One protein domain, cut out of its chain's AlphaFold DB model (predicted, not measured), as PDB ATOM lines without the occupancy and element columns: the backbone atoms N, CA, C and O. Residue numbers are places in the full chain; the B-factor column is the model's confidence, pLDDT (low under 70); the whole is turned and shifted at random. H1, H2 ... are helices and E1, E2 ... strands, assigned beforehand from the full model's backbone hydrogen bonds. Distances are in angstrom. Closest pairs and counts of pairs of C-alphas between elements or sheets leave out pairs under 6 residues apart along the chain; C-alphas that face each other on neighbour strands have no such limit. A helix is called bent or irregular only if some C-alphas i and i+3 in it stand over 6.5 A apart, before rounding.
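This is residues 17 to 127 of the 774 residues of an uncharacterized protein of Trichomonas vaginalis (UniProt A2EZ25). Two pairs of antiparallel helices, H1 with H2 and H3 with H4, run side by side within each pair; H2 packs on both H3 and H4 at steep angles, and H3 lies near the middle. On the side of H3 away from H2, helix H5 crosses H3's end, and a tiny two-stranded sheet, E1 beside E2, lies next to H3 and H5. The printed part has 111 residues with six named helices and two named strands, in the order H1 H2 H3 H4 E1 H5 E2 H6; the sheet is parallel and the class is mostly helix. The whole is compact, with a radius of gyration of the C-alphas of 14.1 A, and spans 46 by 30 by 26 A, only just elongated.

H1, residues 23 to 36, starts with C-alpha 23 at (142.571, 170.930, 144.344) and is 20.5 A long; it is irregular, with C-alphas 24 and 27 7.4 A apart. H2 is residues 43 to 56, 20.0 A, and H3 is residues 62 to 75, 20.0 A, with C-alpha 62 at (144.248, 191.806, 144.469). H4, residues 86 to 98, is 18.3 A long. E1 is residues 101 to 103, H5 residues 107 to 115, 12.1 A, and E2 residues 119 to 121. H6, residues 124 to 127, ends with C-alpha 127 at (166.365, 203.369, 136.396).

H1 and H2 form a helical hairpin and only just touch, with 3 pairs of C-alphas within 8 A, the closest His 34 and Ser 46, 6.3 A, at a shallow tilt of 29 degrees. H2 and H3, the two hubs, touch at a steep tilt of 50 degrees, opposite ways; the closest C-alphas are those of Ile 54 and Asn 65, 5.0 A. H2 touches H4 at a steep tilt of 46 degrees, the same way, with the C-alphas of Ile 47 and Ile 90 closest, 6.5 A. H3 and H4, also a helical hairpin, only just touch, with 3 pairs of C-alphas within 8 A, the closest Phe 73 and His 87, 7.3 A, at a shallow tilt of 14 degrees. With residues 70 to 74 alone H3 touches H5, only just about perpendicular at 70.1 degrees; the closest C-alphas are those of Val 74 and Ile 109, 6.3 A. E1, H5 and E2 make a strand-helix-strand unit, two parallel neighbour strands with a helix between along the chain, and its crossover is right-handed; N 102 and O 119 are within hydrogen-bond range at 3.1 A. Every O i to N i+4 pair is within hydrogen-bond range in H2, H3, H4 and H5; H1 has 8 of 10, and H6 is too short for such a pair.

The C-alphas farthest apart are those of Glu 18 and Tyr 124, 47.4 A. The printed part has no cut and no long link. H6, the element farthest from the mean of the C-alphas at 24.0 A, touches no helix. Mean pLDDT of the printed part is 85.3, and residues 122 to 127 are under 70.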
ATOM      1  N   GLY A  17     149.668 162.553 130.670       85.06
ATOM      2  CA  GLY A  17     148.231 162.836 130.650       85.06
ATOM      3  C   GLY A  17     147.480 162.363 131.901       85.06
ATOM      4  O   GLY A  17     146.384 162.846 132.163       85.06
ATOM      5  N   GLU A  18     148.068 161.456 132.686       89.06
ATOM      6  CA  GLU A  18     147.481 160.908 133.918       89.06
ATOM      7  C   GLU A  18     147.812 161.750 135.159       89.06
ATOM      8  O   GLU A  18     147.421 161.403 136.273       89.06
ATOM      9  N   VAL A  19     148.523 162.870 134.990       90.50
ATOM     10  CA  VAL A  19     148.835 163.795 136.083       90.50
ATOM     11  C   VAL A  19     147.542 164.374 136.653       90.50
ATOM     12  O   VAL A  19     146.876 165.204 136.026       90.50
ATOM     13  N   VAL A  20     147.210 163.957 137.873       89.44
ATOM     14  CA  VAL A  20     146.081 164.490 138.634       89.44
ATOM     15  C   VAL A  20     146.481 165.839 139.216       89.44
ATOM     16  O   VAL A  20     147.455 165.938 139.960       89.44
ATOM     17  N   ILE A  21     145.728 166.888 138.874       89.31
ATOM     18  CA  ILE A  21     145.963 168.218 139.430       89.31
ATOM     19  C   ILE A  21     145.328 168.307 140.823       89.31
ATOM     20  O   ILE A  21     144.125 168.082 140.958       89.31
ATOM     21  N   PRO A  22     146.112 168.642 141.860       88.81
ATOM     22  CA  PRO A  22     145.596 168.842 143.208       88.81
ATOM     23  C   PRO A  22     144.601 170.003 143.270       88.81
ATOM     24  O   PRO A  22     144.798 171.023 142.608       88.81
ATOM     25  N   GLN A  23     143.600 169.898 144.150       87.94
ATOM     26  CA  GLN A  23     142.571 170.930 144.344       87.94
ATOM     27  C   GLN A  23     143.167 172.327 144.598       87.94
ATOM     28  O   GLN A  23     142.679 173.319 144.067       87.94
ATOM     29  N   ALA A  24     144.272 172.406 145.350       86.62
ATOM     30  CA  ALA A  24     144.964 173.662 145.646       86.62
ATOM     31  C   ALA A  24     145.493 174.401 144.395       86.62
ATOM     32  O   ALA A  24     145.718 175.607 144.445       86.62
ATOM     33  N   LEU A  25     145.696 173.697 143.276       89.69
ATOM     34  CA  LEU A  25     146.242 174.241 142.027       89.69
ATOM     35  C   LEU A  25     145.214 174.307 140.893       89.69
ATOM     36  O   LEU A  25     145.530 174.812 139.817       89.69
ATOM     37  N   GLU A  26     143.990 173.829 141.115       90.19
ATOM     38  CA  GLU A  26     142.957 173.738 140.081       90.19
ATOM     39  C   GLU A  26     142.599 175.114 139.503       90.19
ATOM     40  O   GLU A  26     142.527 175.279 138.286       90.19
ATOM     41  N   LEU A  27     142.476 176.135 140.357       90.81
ATOM     42  CA  LEU A  27     142.228 177.507 139.913       90.81
ATOM     43  C   LEU A  27     143.379 178.047 139.050       90.81
ATOM     44  O   LEU A  27     143.140 178.717 138.048       90.81
ATOM     45  N   LEU A  28     144.631 177.734 139.401       91.06
ATOM     46  CA  LEU A  28     145.789 178.162 138.614       91.06
ATOM     47  C   LEU A  28     145.877 177.431 137.271       91.06
ATOM     48  O   LEU A  28     146.316 178.017 136.283       91.06
ATOM     49  N   LEU A  29     145.429 176.176 137.219       90.19
ATOM     50  CA  LEU A  29     145.303 175.432 135.972       90.19
ATOM     51  C   LEU A  29     144.251 176.062 135.054       90.19
ATOM     52  O   LEU A  29     144.510 176.232 133.870       90.19
ATOM     53  N   GLN A  30     143.101 176.474 135.599       90.00
ATOM     54  CA  GLN A  30     142.078 177.190 134.828       90.00
ATOM     55  C   GLN A  30     142.618 178.516 134.276       90.00
ATOM     56  O   GLN A  30     142.379 178.845 133.117       90.00
ATOM     57  N   VAL A  31     143.406 179.251 135.072       90.50
ATOM     58  CA  VAL A  31     144.125 180.454 134.616       90.50
ATOM     59  C   VAL A  31     145.065 180.134 133.453       90.50
ATOM     60  O   VAL A  31     145.081 180.872 132.468       90.50
ATOM     61  N   GLU A  32     145.832 179.046 133.545       89.00
ATOM     62  CA  GLU A  32     146.715 178.582 132.470       89.00
ATOM     63  C   GLU A  32     145.925 178.229 131.196       89.00
ATOM     64  O   GLU A  32     146.305 178.638 130.097       89.00
ATOM     65  N   ASP A  33     144.815 177.503 131.325       87.38
ATOM     66  CA  ASP A  33     143.999 177.073 130.188       87.38
ATOM     67  C   ASP A  33     143.349 178.264 129.473       87.38
ATOM     68  O   ASP A  33     143.508 178.391 128.254       87.38
ATOM     69  N   HIS A  34     142.744 179.198 130.217       87.88
ATOM     70  CA  HIS A  34     142.248 180.460 129.659       87.88
ATOM     71  C   HIS A  34     143.372 181.240 128.968       87.88
ATOM     72  O   HIS A  34     143.199 181.727 127.855       87.88
ATOM     73  N   TYR A  35     144.555 181.320 129.587       84.56
ATOM     74  CA  TYR A  35     145.711 182.038 129.046       84.56
ATOM     75  C   TYR A  35     146.177 181.510 127.680       84.56
ATOM     76  O   TYR A  35     146.476 182.302 126.781       84.56
ATOM     77  N   PHE A  36     146.245 180.192 127.487       83.31
ATOM     78  CA  PHE A  36     146.702 179.621 126.216       83.31
ATOM     79  C   PHE A  36     145.606 179.549 125.145       83.31
ATOM     80  O   PHE A  36     145.936 179.541 123.956       83.31
ATOM     81  N   ASN A  37     144.330 179.566 125.537       84.62
ATOM     82  CA  ASN A  37     143.190 179.451 124.622       84.62
ATOM     83  C   ASN A  37     142.566 180.801 124.224       84.62
ATOM     84  O   ASN A  37     141.552 180.823 123.532       84.62
ATOM     85  N   LEU A  38     143.202 181.937 124.542       82.25
ATOM     86  CA  LEU A  38     142.680 183.289 124.256       82.25
ATOM     87  C   LEU A  38     142.301 183.569 122.793       82.25
ATOM     88  O   LEU A  38     141.453 184.415 122.538       82.25
ATOM     89  N   ASN A  39     142.916 182.885 121.823       77.94
ATOM     90  CA  ASN A  39     142.554 183.032 120.406       77.94
ATOM     91  C   ASN A  39     141.330 182.189 119.995       77.94
ATOM     92  O   ASN A  39     140.818 182.360 118.892       77.94
ATOM     93  N   GLN A  40     140.921 181.235 120.832       81.69
ATOM     94  CA  GLN A  40     139.798 180.318 120.613       81.69
ATOM     95  C   GLN A  40     138.575 180.701 121.461       81.69
ATOM     96  O   GLN A  40     137.455 180.306 121.143       81.69
ATOM     97  N   GLU A  41     138.786 181.482 122.518       84.06
ATOM     98  CA  GLU A  41     137.754 181.996 123.415       84.06
ATOM     99  C   GLU A  41     137.281 183.398 123.009       84.06
ATOM    100  O   GLU A  41     137.961 184.140 122.296       84.06
ATOM    101  N   LYS A  42     136.098 183.795 123.493       84.56
ATOM    102  CA  LYS A  42     135.666 185.189 123.386       84.56
ATOM    103  C   LYS A  42     136.461 186.024 124.383       84.56
ATOM    104  O   LYS A  42     136.464 185.730 125.573       84.56
ATOM    105  N   PHE A  43     137.054 187.113 123.902       85.50
ATOM    106  CA  PHE A  43     137.849 188.042 124.712       85.50
ATOM    107  C   PHE A  43     137.145 188.479 126.014       85.50
ATOM    108  O   PHE A  43     137.772 188.556 127.067       85.50
ATOM    109  N   GLU A  44     135.834 188.729 125.952       87.31
ATOM    110  CA  GLU A  44     135.006 189.137 127.097       87.31
ATOM    111  C   GLU A  44     134.914 188.059 128.187       87.31
ATOM    112  O   GLU A  44     134.969 188.382 129.375       87.31
ATOM    113  N   ASP A  45     134.826 186.784 127.798       88.38
ATOM    114  CA  ASP A  45     134.733 185.660 128.734       88.38
ATOM    115  C   ASP A  45     136.045 185.519 129.517       88.38
ATOM    116  O   ASP A  45     136.031 185.432 130.749       88.38
ATOM    117  N   SER A  46     137.187 185.615 128.830       89.56
ATOM    118  CA  SER A  46     138.503 185.554 129.470       89.56
ATOM    119  C   SER A  46     138.766 186.773 130.371       89.56
ATOM    120  O   SER A  46     139.314 186.624 131.462       89.56
ATOM    121  N   ILE A  47     138.326 187.981 129.983       91.44
ATOM    122  CA  ILE A  47     138.390 189.179 130.847       91.44
ATOM    123  C   ILE A  47     137.584 188.978 132.133       91.44
ATOM    124  O   ILE A  47     138.082 189.276 133.222       91.44
ATOM    125  N   ASN A  48     136.352 188.477 132.024       92.12
ATOM    126  CA  ASN A  48     135.494 188.234 133.183       92.12
ATOM    127  C   ASN A  48     136.101 187.186 134.120       92.12
ATOM    128  O   ASN A  48     136.092 187.379 135.339       92.12
ATOM    129  N   PHE A  49     136.685 186.125 133.558       94.75
ATOM    130  CA  PHE A  49     137.407 185.122 134.330       94.75
ATOM    131  C   PHE A  49     138.604 185.730 135.075       94.75
ATOM    132  O   PHE A  49     138.682 185.614 136.297       94.75
ATOM    133  N   PHE A  50     139.507 186.440 134.387       94.88
ATOM    134  CA  PHE A  50     140.684 187.024 135.041       94.88
ATOM    135  C   PHE A  50     140.318 188.098 136.066       94.88
ATOM    136  O   PHE A  50     140.969 188.195 137.103       94.88
ATOM    137  N   LYS A  51     139.246 188.867 135.838       95.25
ATOM    138  CA  LYS A  51     138.707 189.801 136.837       95.25
ATOM    139  C   LYS A  51     138.287 189.068 138.112       95.25
ATOM    140  O   LYS A  51     138.606 189.521 139.214       95.25
ATOM    141  N   LYS A  52     137.594 187.936 137.965       94.81
ATOM    142  CA  LYS A  52     137.211 187.090 139.096       94.81
ATOM    143  C   LYS A  52     138.442 186.508 139.788       94.81
ATOM    144  O   LYS A  52     138.544 186.627 140.998       94.81
ATOM    145  N   PHE A  53     139.411 185.987 139.036       95.19
ATOM    146  CA  PHE A  53     140.668 185.486 139.598       95.19
ATOM    147  C   PHE A  53     141.434 186.555 140.389       95.19
ATOM    148  O   PHE A  53     141.922 186.275 141.474       95.19
ATOM    149  N   ILE A  54     141.522 187.791 139.894       95.50
ATOM    150  CA  ILE A  54     142.193 188.877 140.626       95.50
ATOM    151  C   ILE A  54     141.488 189.161 141.958       95.50
ATOM    152  O   ILE A  54     142.146 189.452 142.955       95.50
ATOM    153  N   THR A  55     140.158 189.057 141.976       93.81
ATOM    154  CA  THR A  55     139.337 189.349 143.159       93.81
ATOM    155  C   THR A  55     139.365 188.213 144.181       93.81
ATOM    156  O   THR A  55     139.534 188.481 145.366       93.81
ATOM    157  N   ASP A  56     139.234 186.971 143.713       92.56
ATOM    158  CA  ASP A  56     138.971 185.785 144.540       92.56
ATOM    159  C   ASP A  56     140.166 184.809 144.598       92.56
ATOM    160  O   ASP A  56     140.052 183.705 145.131       92.56
ATOM    161  N   GLY A  57     141.288 185.165 143.972       91.56
ATOM    162  CA  GLY A  57     142.476 184.322 143.867       91.56
ATOM    163  C   GLY A  57     143.203 184.125 145.203       91.56
ATOM    164  O   GLY A  57     142.886 184.778 146.195       91.56
ATOM    165  N   PRO A  58     144.202 183.227 145.235       92.38
ATOM    166  CA  PRO A  58     144.823 182.750 146.472       92.38
ATOM    167  C   PRO A  58     145.801 183.738 147.132       92.38
ATOM    168  O   PRO A  58     146.325 183.430 148.202       92.38
ATOM    169  N   GLY A  59     146.090 184.874 146.500       91.94
ATOM    170  CA  GLY A  59     146.920 185.939 147.058       91.94
ATOM    171  C   GLY A  59     146.222 186.703 148.178       91.94
ATOM    172  O   GLY A  59     144.998 186.810 148.214       91.94
ATOM    173  N   GLU A  60     147.017 187.270 149.085       91.38
ATOM    174  CA  GLU A  60     146.525 188.074 150.214       91.38
ATOM    175  C   GLU A  60     145.788 189.342 149.752       91.38
ATOM    176  O   GLU A  60     144.859 189.810 150.414       91.38
ATOM    177  N   THR A  61     146.179 189.895 148.601       92.94
ATOM    178  CA  THR A  61     145.558 191.069 147.988       92.94
ATOM    179  C   THR A  61     145.316 190.884 146.488       92.94
ATOM    180  O   THR A  61     145.919 190.045 145.814       92.94
ATOM    181  N   GLN A  62     144.474 191.751 145.918       93.81
ATOM    182  CA  GLN A  62     144.248 191.806 144.469       93.81
ATOM    183  C   GLN A  62     145.538 192.089 143.683       93.81
ATOM    184  O   GLN A  62     145.712 191.569 142.581       93.81
ATOM    185  N   ASN A  63     146.461 192.876 144.249       92.38
ATOM    186  CA  ASN A  63     147.752 193.158 143.620       92.38
ATOM    187  C   ASN A  63     148.612 191.897 143.517       92.38
ATOM    188  O   ASN A  63     149.301 191.721 142.514       92.38
ATOM    189  N   ASP A  64     148.531 191.007 144.505       92.31
ATOM    190  CA  ASP A  64     149.288 189.757 144.520       92.31
ATOM    191  C   ASP A  64     148.768 188.781 143.453       92.31
ATOM    192  O   ASP A  64     149.542 188.239 142.660       92.31
ATOM    193  N   ASN A  65     147.441 188.644 143.339       94.50
ATOM    194  CA  ASN A  65     146.809 187.860 142.273       94.50
ATOM    195  C   ASN A  65     147.121 188.435 140.881       94.50
ATOM    196  O   ASN A  65     147.407 187.694 139.937       94.50
ATOM    197  N   PHE A  66     147.100 189.763 140.743       94.12
ATOM    198  CA  PHE A  66     147.472 190.432 139.498       94.12
ATOM    199  C   PHE A  66     148.947 190.191 139.153       94.12
ATOM    200  O   PHE A  66     149.272 189.926 137.993       94.12
ATOM    201  N   LYS A  67     149.844 190.257 140.146       91.19
ATOM    202  CA  LYS A  67     151.274 189.991 139.971       91.19
ATOM    203  C   LYS A  67     151.500 188.587 139.412       91.19
ATOM    204  O   LYS A  67     152.169 188.466 138.391       91.19
ATOM    205  N   TYR A  68     150.860 187.562 139.975       91.69
ATOM    206  CA  TYR A  68     150.940 186.202 139.432       91.69
ATOM    207  C   TYR A  68     150.514 186.123 137.956       91.69
ATOM    208  O   TYR A  68     151.209 185.513 137.139       91.69
ATOM    209  N   LEU A  69     149.397 186.768 137.580       90.94
ATOM    210  CA  LEU A  69     148.955 186.807 136.178       90.94
ATOM    211  C   LEU A  69     150.008 187.442 135.271       90.94
ATOM    212  O   LEU A  69     150.314 186.911 134.204       90.94
ATOM    213  N   LEU A  70     150.575 188.569 135.696       89.44
ATOM    214  CA  LEU A  70     151.623 189.254 134.953       89.44
ATOM    215  C   LEU A  70     152.847 188.345 134.757       89.44
ATOM    216  O   LEU A  70     153.351 188.227 133.639       89.44
ATOM    217  N   GLU A  71     153.294 187.661 135.809       87.94
ATOM    218  CA  GLU A  71     154.432 186.742 135.748       87.94
ATOM    219  C   GLU A  71     154.177 185.556 134.821       87.94
ATOM    220  O   GLU A  71     155.037 185.220 134.002       87.94
ATOM    221  N   LEU A  72     152.983 184.962 134.883       87.62
ATOM    222  CA  LEU A  72     152.564 183.905 133.968       87.62
ATOM    223  C   LEU A  72     152.607 184.391 132.511       87.62
ATOM    224  O   LEU A  72     153.142 183.707 131.632       87.62
ATOM    225  N   PHE A  73     152.095 185.598 132.254       86.56
ATOM    226  CA  PHE A  73     151.968 186.149 130.908       86.56
ATOM    227  C   PHE A  73     153.326 186.481 130.281       86.56
ATOM    228  O   PHE A  73     153.532 186.233 129.082       86.56
ATOM    229  N   VAL A  74     154.246 187.012 131.088       83.31
ATOM    230  CA  VAL A  74     155.607 187.377 130.682       83.31
ATOM    231  C   VAL A  74     156.485 186.133 130.523       83.31
ATOM    232  O   VAL A  74     157.102 185.957 129.466       83.31
ATOM    233  N   ASN A  75     156.498 185.219 131.499       77.94
ATOM    234  CA  ASN A  75     157.326 184.005 131.454       77.94
ATOM    235  C   ASN A  75     156.873 183.005 130.378       77.94
ATOM    236  O   ASN A  75     157.708 182.327 129.768       77.94
ATOM    237  N   GLY A  76     155.574 182.965 130.062       74.56
ATOM    238  CA  GLY A  76     155.045 182.225 128.914       74.56
ATOM    239  C   GLY A  76     155.430 182.820 127.549       74.56
ATOM    240  O   GLY A  76     155.175 182.206 126.515       74.56
ATOM    241  N   LYS A  77     156.082 183.996 127.511       75.19
ATOM    242  CA  LYS A  77     156.516 184.719 126.295       75.19
ATOM    243  C   LYS A  77     155.384 185.083 125.319       75.19
ATOM    244  O   LYS A  77     155.659 185.393 124.152       75.19
ATOM    245  N   LEU A  78     154.127 185.066 125.767       72.56
ATOM    246  CA  LEU A  78     152.972 185.437 124.938       72.56
ATOM    247  C   LEU A  78     152.659 186.933 125.000       72.56
ATOM    248  O   LEU A  78     152.173 187.484 124.010       72.56
ATOM    249  N   MET A  79     153.003 187.605 126.106       79.19
ATOM    250  CA  MET A  79     152.843 189.051 126.218       79.19
ATOM    251  C   MET A  79     153.903 189.785 125.381       79.19
ATOM    252  O   MET A  79     155.062 189.948 125.771       79.19
ATOM    253  N   GLN A  80     153.486 190.236 124.202       81.88
ATOM    254  CA  GLN A  80     154.267 191.106 123.326       81.88
ATOM    255  C   GLN A  80     153.608 192.481 123.313       81.88
ATOM    256  O   GLN A  80     152.401 192.563 123.115       81.88
ATOM    257  N   SER A  81     154.401 193.537 123.504       81.12
ATOM    258  CA  SER A  81     153.950 194.933 123.590       81.12
ATOM    259  C   SER A  81     153.539 195.457 122.206       81.12
ATOM    260  O   SER A  81     154.229 196.262 121.585       81.12
ATOM    261  N   HIS A  82     152.451 194.910 121.672       82.31
ATOM    262  CA  HIS A  82     151.840 195.263 120.397       82.31
ATOM    263  C   HIS A  82     150.348 195.476 120.627       82.31
ATOM    264  O   HIS A  82     149.727 194.700 121.350       82.31
ATOM    265  N   THR A  83     149.762 196.465 119.954       77.69
ATOM    266  CA  THR A  83     148.329 196.800 120.080       77.69
ATOM    267  C   THR A  83     147.393 195.662 119.669       77.69
ATOM    268  O   THR A  83     146.256 195.589 120.121       77.69
ATOM    269  N   ASP A  84     147.875 194.745 118.828       80.62
ATOM    270  CA  ASP A  84     147.068 193.657 118.263       80.62
ATOM    271  C   ASP A  84     147.267 192.329 119.027       80.62
ATOM    272  O   ASP A  84     146.804 191.274 118.595       80.62
ATOM    273  N   ASN A  85     148.011 192.342 120.140       87.12
ATOM    274  CA  ASN A  85     148.242 191.165 120.975       87.12
ATOM    275  C   ASN A  85     147.158 191.063 122.064       87.12
ATOM    276  O   ASN A  85     147.077 191.913 122.947       87.12
ATOM    277  N   LEU A  86     146.346 189.999 122.027       86.81
ATOM    278  CA  LEU A  86     145.226 189.820 122.962       86.81
ATOM    279  C   LEU A  86     145.677 189.740 124.430       86.81
ATOM    280  O   LEU A  86     145.037 190.346 125.284       86.81
ATOM    281  N   HIS A  87     146.796 189.068 124.729       87.75
ATOM    282  CA  HIS A  87     147.348 188.983 126.091       87.75
ATOM    283  C   HIS A  87     147.740 190.354 126.650       87.75
ATOM    284  O   HIS A  87     147.477 190.650 127.815       87.75
ATOM    285  N   PHE A  88     148.354 191.202 125.823       88.25
ATOM    286  CA  PHE A  88     148.710 192.574 126.178       88.25
ATOM    287  C   PHE A  88     147.461 193.434 126.404       88.25
ATOM    288  O   PHE A  88     147.369 194.123 127.422       88.25
ATOM    289  N   ASN A  89     146.463 193.319 125.523       88.81
ATOM    290  CA  ASN A  89     145.195 194.038 125.652       88.81
ATOM    291  C   ASN A  89     144.430 193.628 126.915       88.81
ATOM    292  O   ASN A  89     143.912 194.495 127.611       88.81
ATOM    293  N   ILE A  90     144.430 192.339 127.271       90.38
ATOM    294  CA  ILE A  90     143.838 191.852 128.526       90.38
ATOM    295  C   ILE A  90     144.468 192.542 129.728       90.38
ATOM    296  O   ILE A  90     143.756 193.065 130.581       90.38
ATOM    297  N   ILE A  91     145.796 192.606 129.782       91.25
ATOM    298  CA  ILE A  91     146.497 193.232 130.905       91.25
ATOM    299  C   ILE A  91     146.248 194.745 130.946       91.25
ATOM    300  O   ILE A  91     146.047 195.290 132.030       91.25
ATOM    301  N   GLN A  92     146.166 195.425 129.796       90.50
ATOM    302  CA  GLN A  92     145.775 196.838 129.742       90.50
ATOM    303  C   GLN A  92     144.335 197.068 130.226       90.50
ATOM    304  O   GLN A  92     144.091 198.002 130.992       90.50
ATOM    305  N   THR A  93     143.387 196.215 129.830       91.12
ATOM    306  CA  THR A  93     141.995 196.289 130.294       91.12
ATOM    307  C   THR A  93     141.901 196.035 131.797       91.12
ATOM    308  O   THR A  93     141.300 196.828 132.520       91.12
ATOM    309  N   LEU A  94     142.540 194.977 132.303       91.88
ATOM    310  CA  LEU A  94     142.538 194.652 133.733       91.88
ATOM    311  C   LEU A  94     143.226 195.746 134.561       91.88
ATOM    312  O   LEU A  94     142.736 196.107 135.631       91.88
ATOM    313  N   ARG A  95     144.303 196.351 134.048       91.25
ATOM    314  CA  ARG A  95     144.944 197.516 134.675       91.25
ATOM    315  C   ARG A  95     143.961 198.673 134.860       91.25
ATOM    316  O   ARG A  95     143.970 199.289 135.920       91.25
ATOM    317  N   GLN A  96     143.133 198.994 133.864       91.12
ATOM    318  CA  GLN A  96     142.165 200.095 133.981       91.12
ATOM    319  C   GLN A  96     141.139 199.852 135.098       91.12
ATOM    320  O   GLN A  96     140.688 200.807 135.729       91.12
ATOM    321  N   ILE A  97     140.806 198.582 135.348       91.69
ATOM    322  CA  ILE A  97     139.849 198.163 136.376       91.69
ATOM    323  C   ILE A  97     140.476 198.235 137.774       91.69
ATOM    324  O   ILE A  97     139.876 198.816 138.673       91.69
ATOM    325  N   PHE A  98     141.666 197.657 137.958       91.19
ATOM    326  CA  PHE A  98     142.248 197.433 139.289       91.19
ATOM    327  C   PHE A  98     143.320 198.449 139.703       91.19
ATOM    328  O   PHE A  98     143.558 198.611 140.894       91.19
ATOM    329  N   LYS A  99     143.961 199.137 138.748       89.75
ATOM    330  CA  LYS A  99     145.083 200.073 138.972       89.75
ATOM    331  C   LYS A  99     146.145 199.515 139.946       89.75
ATOM    332  O   LYS A  99     146.408 200.133 140.977       89.75
ATOM    333  N   PRO A 100     146.726 198.338 139.648       88.88
ATOM    334  CA  PRO A 100     147.592 197.648 140.592       88.88
ATOM    335  C   PRO A 100     148.922 198.380 140.786       88.88
ATOM    336  O   PRO A 100     149.455 198.966 139.842       88.88
ATOM    337  N   LEU A 101     149.476 198.271 141.995       86.19
ATOM    338  CA  LEU A 101     150.841 198.688 142.315       86.19
ATOM    339  C   LEU A 101     151.705 197.437 142.486       86.19
ATOM    340  O   LEU A 101     151.519 196.687 143.445       86.19
ATOM    341  N   ILE A 102     152.640 197.211 141.564       84.31
ATOM    342  CA  ILE A 102     153.454 195.986 141.535       84.31
ATOM    343  C   ILE A 102     154.891 196.293 141.961       84.31
ATOM    344  O   ILE A 102     155.485 197.289 141.547       84.31
ATOM    345  N   ARG A 103     155.472 195.408 142.777       78.25
ATOM    346  CA  ARG A 103     156.906 195.399 143.093       78.25
ATOM    347  C   ARG A 103     157.551 194.188 142.429       78.25
ATOM    348  O   ARG A 103     157.082 193.068 142.641       78.25
ATOM    349  N   SER A 104     158.577 194.403 141.615       77.44
ATOM    350  CA  SER A 104     159.330 193.327 140.964       77.44
ATOM    351  C   SER A 104     160.749 193.788 140.661       77.44
ATOM    352  O   SER A 104     160.938 194.891 140.146       77.44
ATOM    353  N   ASP A 105     161.709 192.909 140.930       71.81
ATOM    354  CA  ASP A 105     163.123 193.109 140.606       71.81
ATOM    355  C   ASP A 105     163.498 192.448 139.263       71.81
ATOM    356  O   ASP A 105     164.637 192.528 138.803       71.81
ATOM    357  N   ASP A 106     162.533 191.804 138.590       77.56
ATOM    358  CA  ASP A 106     162.714 191.234 137.256       77.56
ATOM    359  C   ASP A 106     162.506 192.310 136.179       77.56
ATOM    360  O   ASP A 106     161.398 192.794 135.926       77.56
ATOM    361  N   ILE A 107     163.601 192.650 135.497       78.19
ATOM    362  CA  ILE A 107     163.656 193.669 134.442       78.19
ATOM    363  C   ILE A 107     162.669 193.379 133.299       78.19
ATOM    364  O   ILE A 107     162.094 194.309 132.723       78.19
ATOM    365  N   LEU A 108     162.449 192.107 132.948       79.69
ATOM    366  CA  LEU A 108     161.531 191.733 131.873       79.69
ATOM    367  C   LEU A 108     160.077 191.965 132.297       79.69
ATOM    368  O   LEU A 108     159.298 192.512 131.514       79.69
ATOM    369  N   ILE A 109     159.727 191.592 133.531       82.19
ATOM    370  CA  ILE A 109     158.399 191.843 134.108       82.19
ATOM    371  C   ILE A 109     158.156 193.349 134.215       82.19
ATOM    372  O   ILE A 109     157.115 193.829 133.766       82.19
ATOM    373  N   TYR A 110     159.138 194.098 134.719       80.88
ATOM    374  CA  TYR A 110     159.088 195.555 134.803       80.88
ATOM    375  C   TYR A 110     158.830 196.199 133.437       80.88
ATOM    376  O   TYR A 110     157.878 196.963 133.287       80.88
ATOM    377  N   SER A 111     159.644 195.870 132.426       79.56
ATOM    378  CA  SER A 111     159.515 196.454 131.086       79.56
ATOM    379  C   SER A 111     158.121 196.209 130.517       79.56
ATOM    380  O   SER A 111     157.487 197.128 130.007       79.56
ATOM    381  N   LYS A 112     157.607 194.987 130.664       85.38
ATOM    382  CA  LYS A 112     156.288 194.606 130.162       85.38
ATOM    383  C   LYS A 112     155.131 195.248 130.920       85.38
ATOM    384  O   LYS A 112     154.160 195.678 130.299       85.38
ATOM    385  N   ALA A 113     155.243 195.365 132.236       85.00
ATOM    386  CA  ALA A 113     154.266 196.066 133.055       85.00
ATOM    387  C   ALA A 113     154.242 197.570 132.752       85.00
ATOM    388  O   ALA A 113     153.166 198.138 132.569       85.00
ATOM    389  N   SER A 114     155.417 198.190 132.608       81.31
ATOM    390  CA  SER A 114     155.564 199.589 132.205       81.31
ATOM    391  C   SER A 114     154.990 199.841 130.809       81.31
ATOM    392  O   SER A 114     154.311 200.846 130.613       81.31
ATOM    393  N   ASP A 115     155.208 198.941 129.844       84.06
ATOM    394  CA  ASP A 115     154.606 199.037 128.506       84.06
ATOM    395  C   ASP A 115     153.067 198.991 128.577       84.06
ATOM    396  O   ASP A 115     152.371 199.712 127.862       84.06
ATOM    397  N   ALA A 116     152.510 198.179 129.482       84.50
ATOM    398  CA  ALA A 116     151.074 198.160 129.768       84.50
ATOM    399  C   ALA A 116     150.602 199.382 130.593       84.50
ATOM    400  O   ALA A 116     149.396 199.586 130.772       84.50
ATOM    401  N   GLY A 117     151.538 200.211 131.066       81.81
ATOM    402  CA  GLY A 117     151.360 201.404 131.897       81.81
ATOM    403  C   GLY A 117     151.059 201.127 133.373       81.81
ATOM    404  O   GLY A 117     150.559 202.006 134.069       81.81
ATOM    405  N   ILE A 118     151.288 199.908 133.849       86.12
ATOM    406  CA  ILE A 118     151.109 199.556 135.261       86.12
ATOM    407  C   ILE A 118     152.115 200.345 136.109       86.12
ATOM    408  O   ILE A 118     153.267 200.509 135.701       86.12
ATOM    409  N   ASP A 119     151.690 200.810 137.284       80.50
ATOM    410  CA  ASP A 119     152.588 201.471 138.226       80.50
ATOM    411  C   ASP A 119     153.480 200.415 138.896       80.50
ATOM    412  O   ASP A 119     153.011 199.549 139.639       80.50
ATOM    413  N   VAL A 120     154.782 200.473 138.603       75.00
ATOM    414  CA  VAL A 120     155.785 199.543 139.137       75.00
ATOM    415  C   VAL A 120     156.858 200.318 139.892       75.00
ATOM    416  O   VAL A 120     157.428 201.273 139.364       75.00
ATOM    417  N   SER A 121     157.156 199.913 141.127       72.75
ATOM    418  CA  SER A 121     158.268 200.478 141.903       72.75
ATOM    419  C   SER A 121     159.531 199.630 141.734       72.75
ATOM    420  O   SER A 121     159.446 198.415 141.917       72.75
ATOM    421  N   ILE A 122     160.680 200.259 141.456       64.88
ATOM    422  CA  ILE A 122     161.991 199.593 141.321       64.88
ATOM    423  C   ILE A 122     163.066 200.197 142.243       64.88
ATOM    424  O   ILE A 122     162.944 201.376 142.604       64.88
ATOM    425  N   PRO A 123     164.136 199.433 142.551       59.25
ATOM    426  CA  PRO A 123     165.389 199.951 143.101       59.25
ATOM    427  C   PRO A 123     166.034 201.010 142.189       59.25
ATOM    428  O   PRO A 123     165.871 200.987 140.964       59.25
ATOM    429  N   TYR A 124     166.743 201.970 142.787       55.97
ATOM    430  CA  TYR A 124     167.291 203.147 142.099       55.97
ATOM    431  C   TYR A 124     168.300 202.774 140.998       55.97
ATOM    432  O   TYR A 124     168.353 203.449 139.970       55.97
ATOM    433  N   GLU A 125     169.032 201.666 141.157       59.06
ATOM    434  CA  GLU A 125     170.137 201.266 140.275       59.06
ATOM    435  C   GLU A 125     169.690 200.839 138.865       59.06
ATOM    436  O   GLU A 125     170.477 200.886 137.922       59.06
ATOM    437  N   LEU A 126     168.425 200.442 138.686       58.62
ATOM    438  CA  LEU A 126     167.912 199.950 137.400       58.62
ATOM    439  C   LEU A 126     167.275 201.053 136.535       58.62
ATOM    440  O   LEU A 126     166.987 200.810 135.359       58.62
ATOM    441  N   ARG A 127     167.091 202.273 137.072       59.09
ATOM    442  CA  ARG A 127     166.365 203.369 136.396       59.09
ATOM    443  C   ARG A 127     167.022 203.867 135.107       59.09
ATOM    444  O   ARG A 127     166.308 204.240 134.180       59.09
TER     445      ARG A 127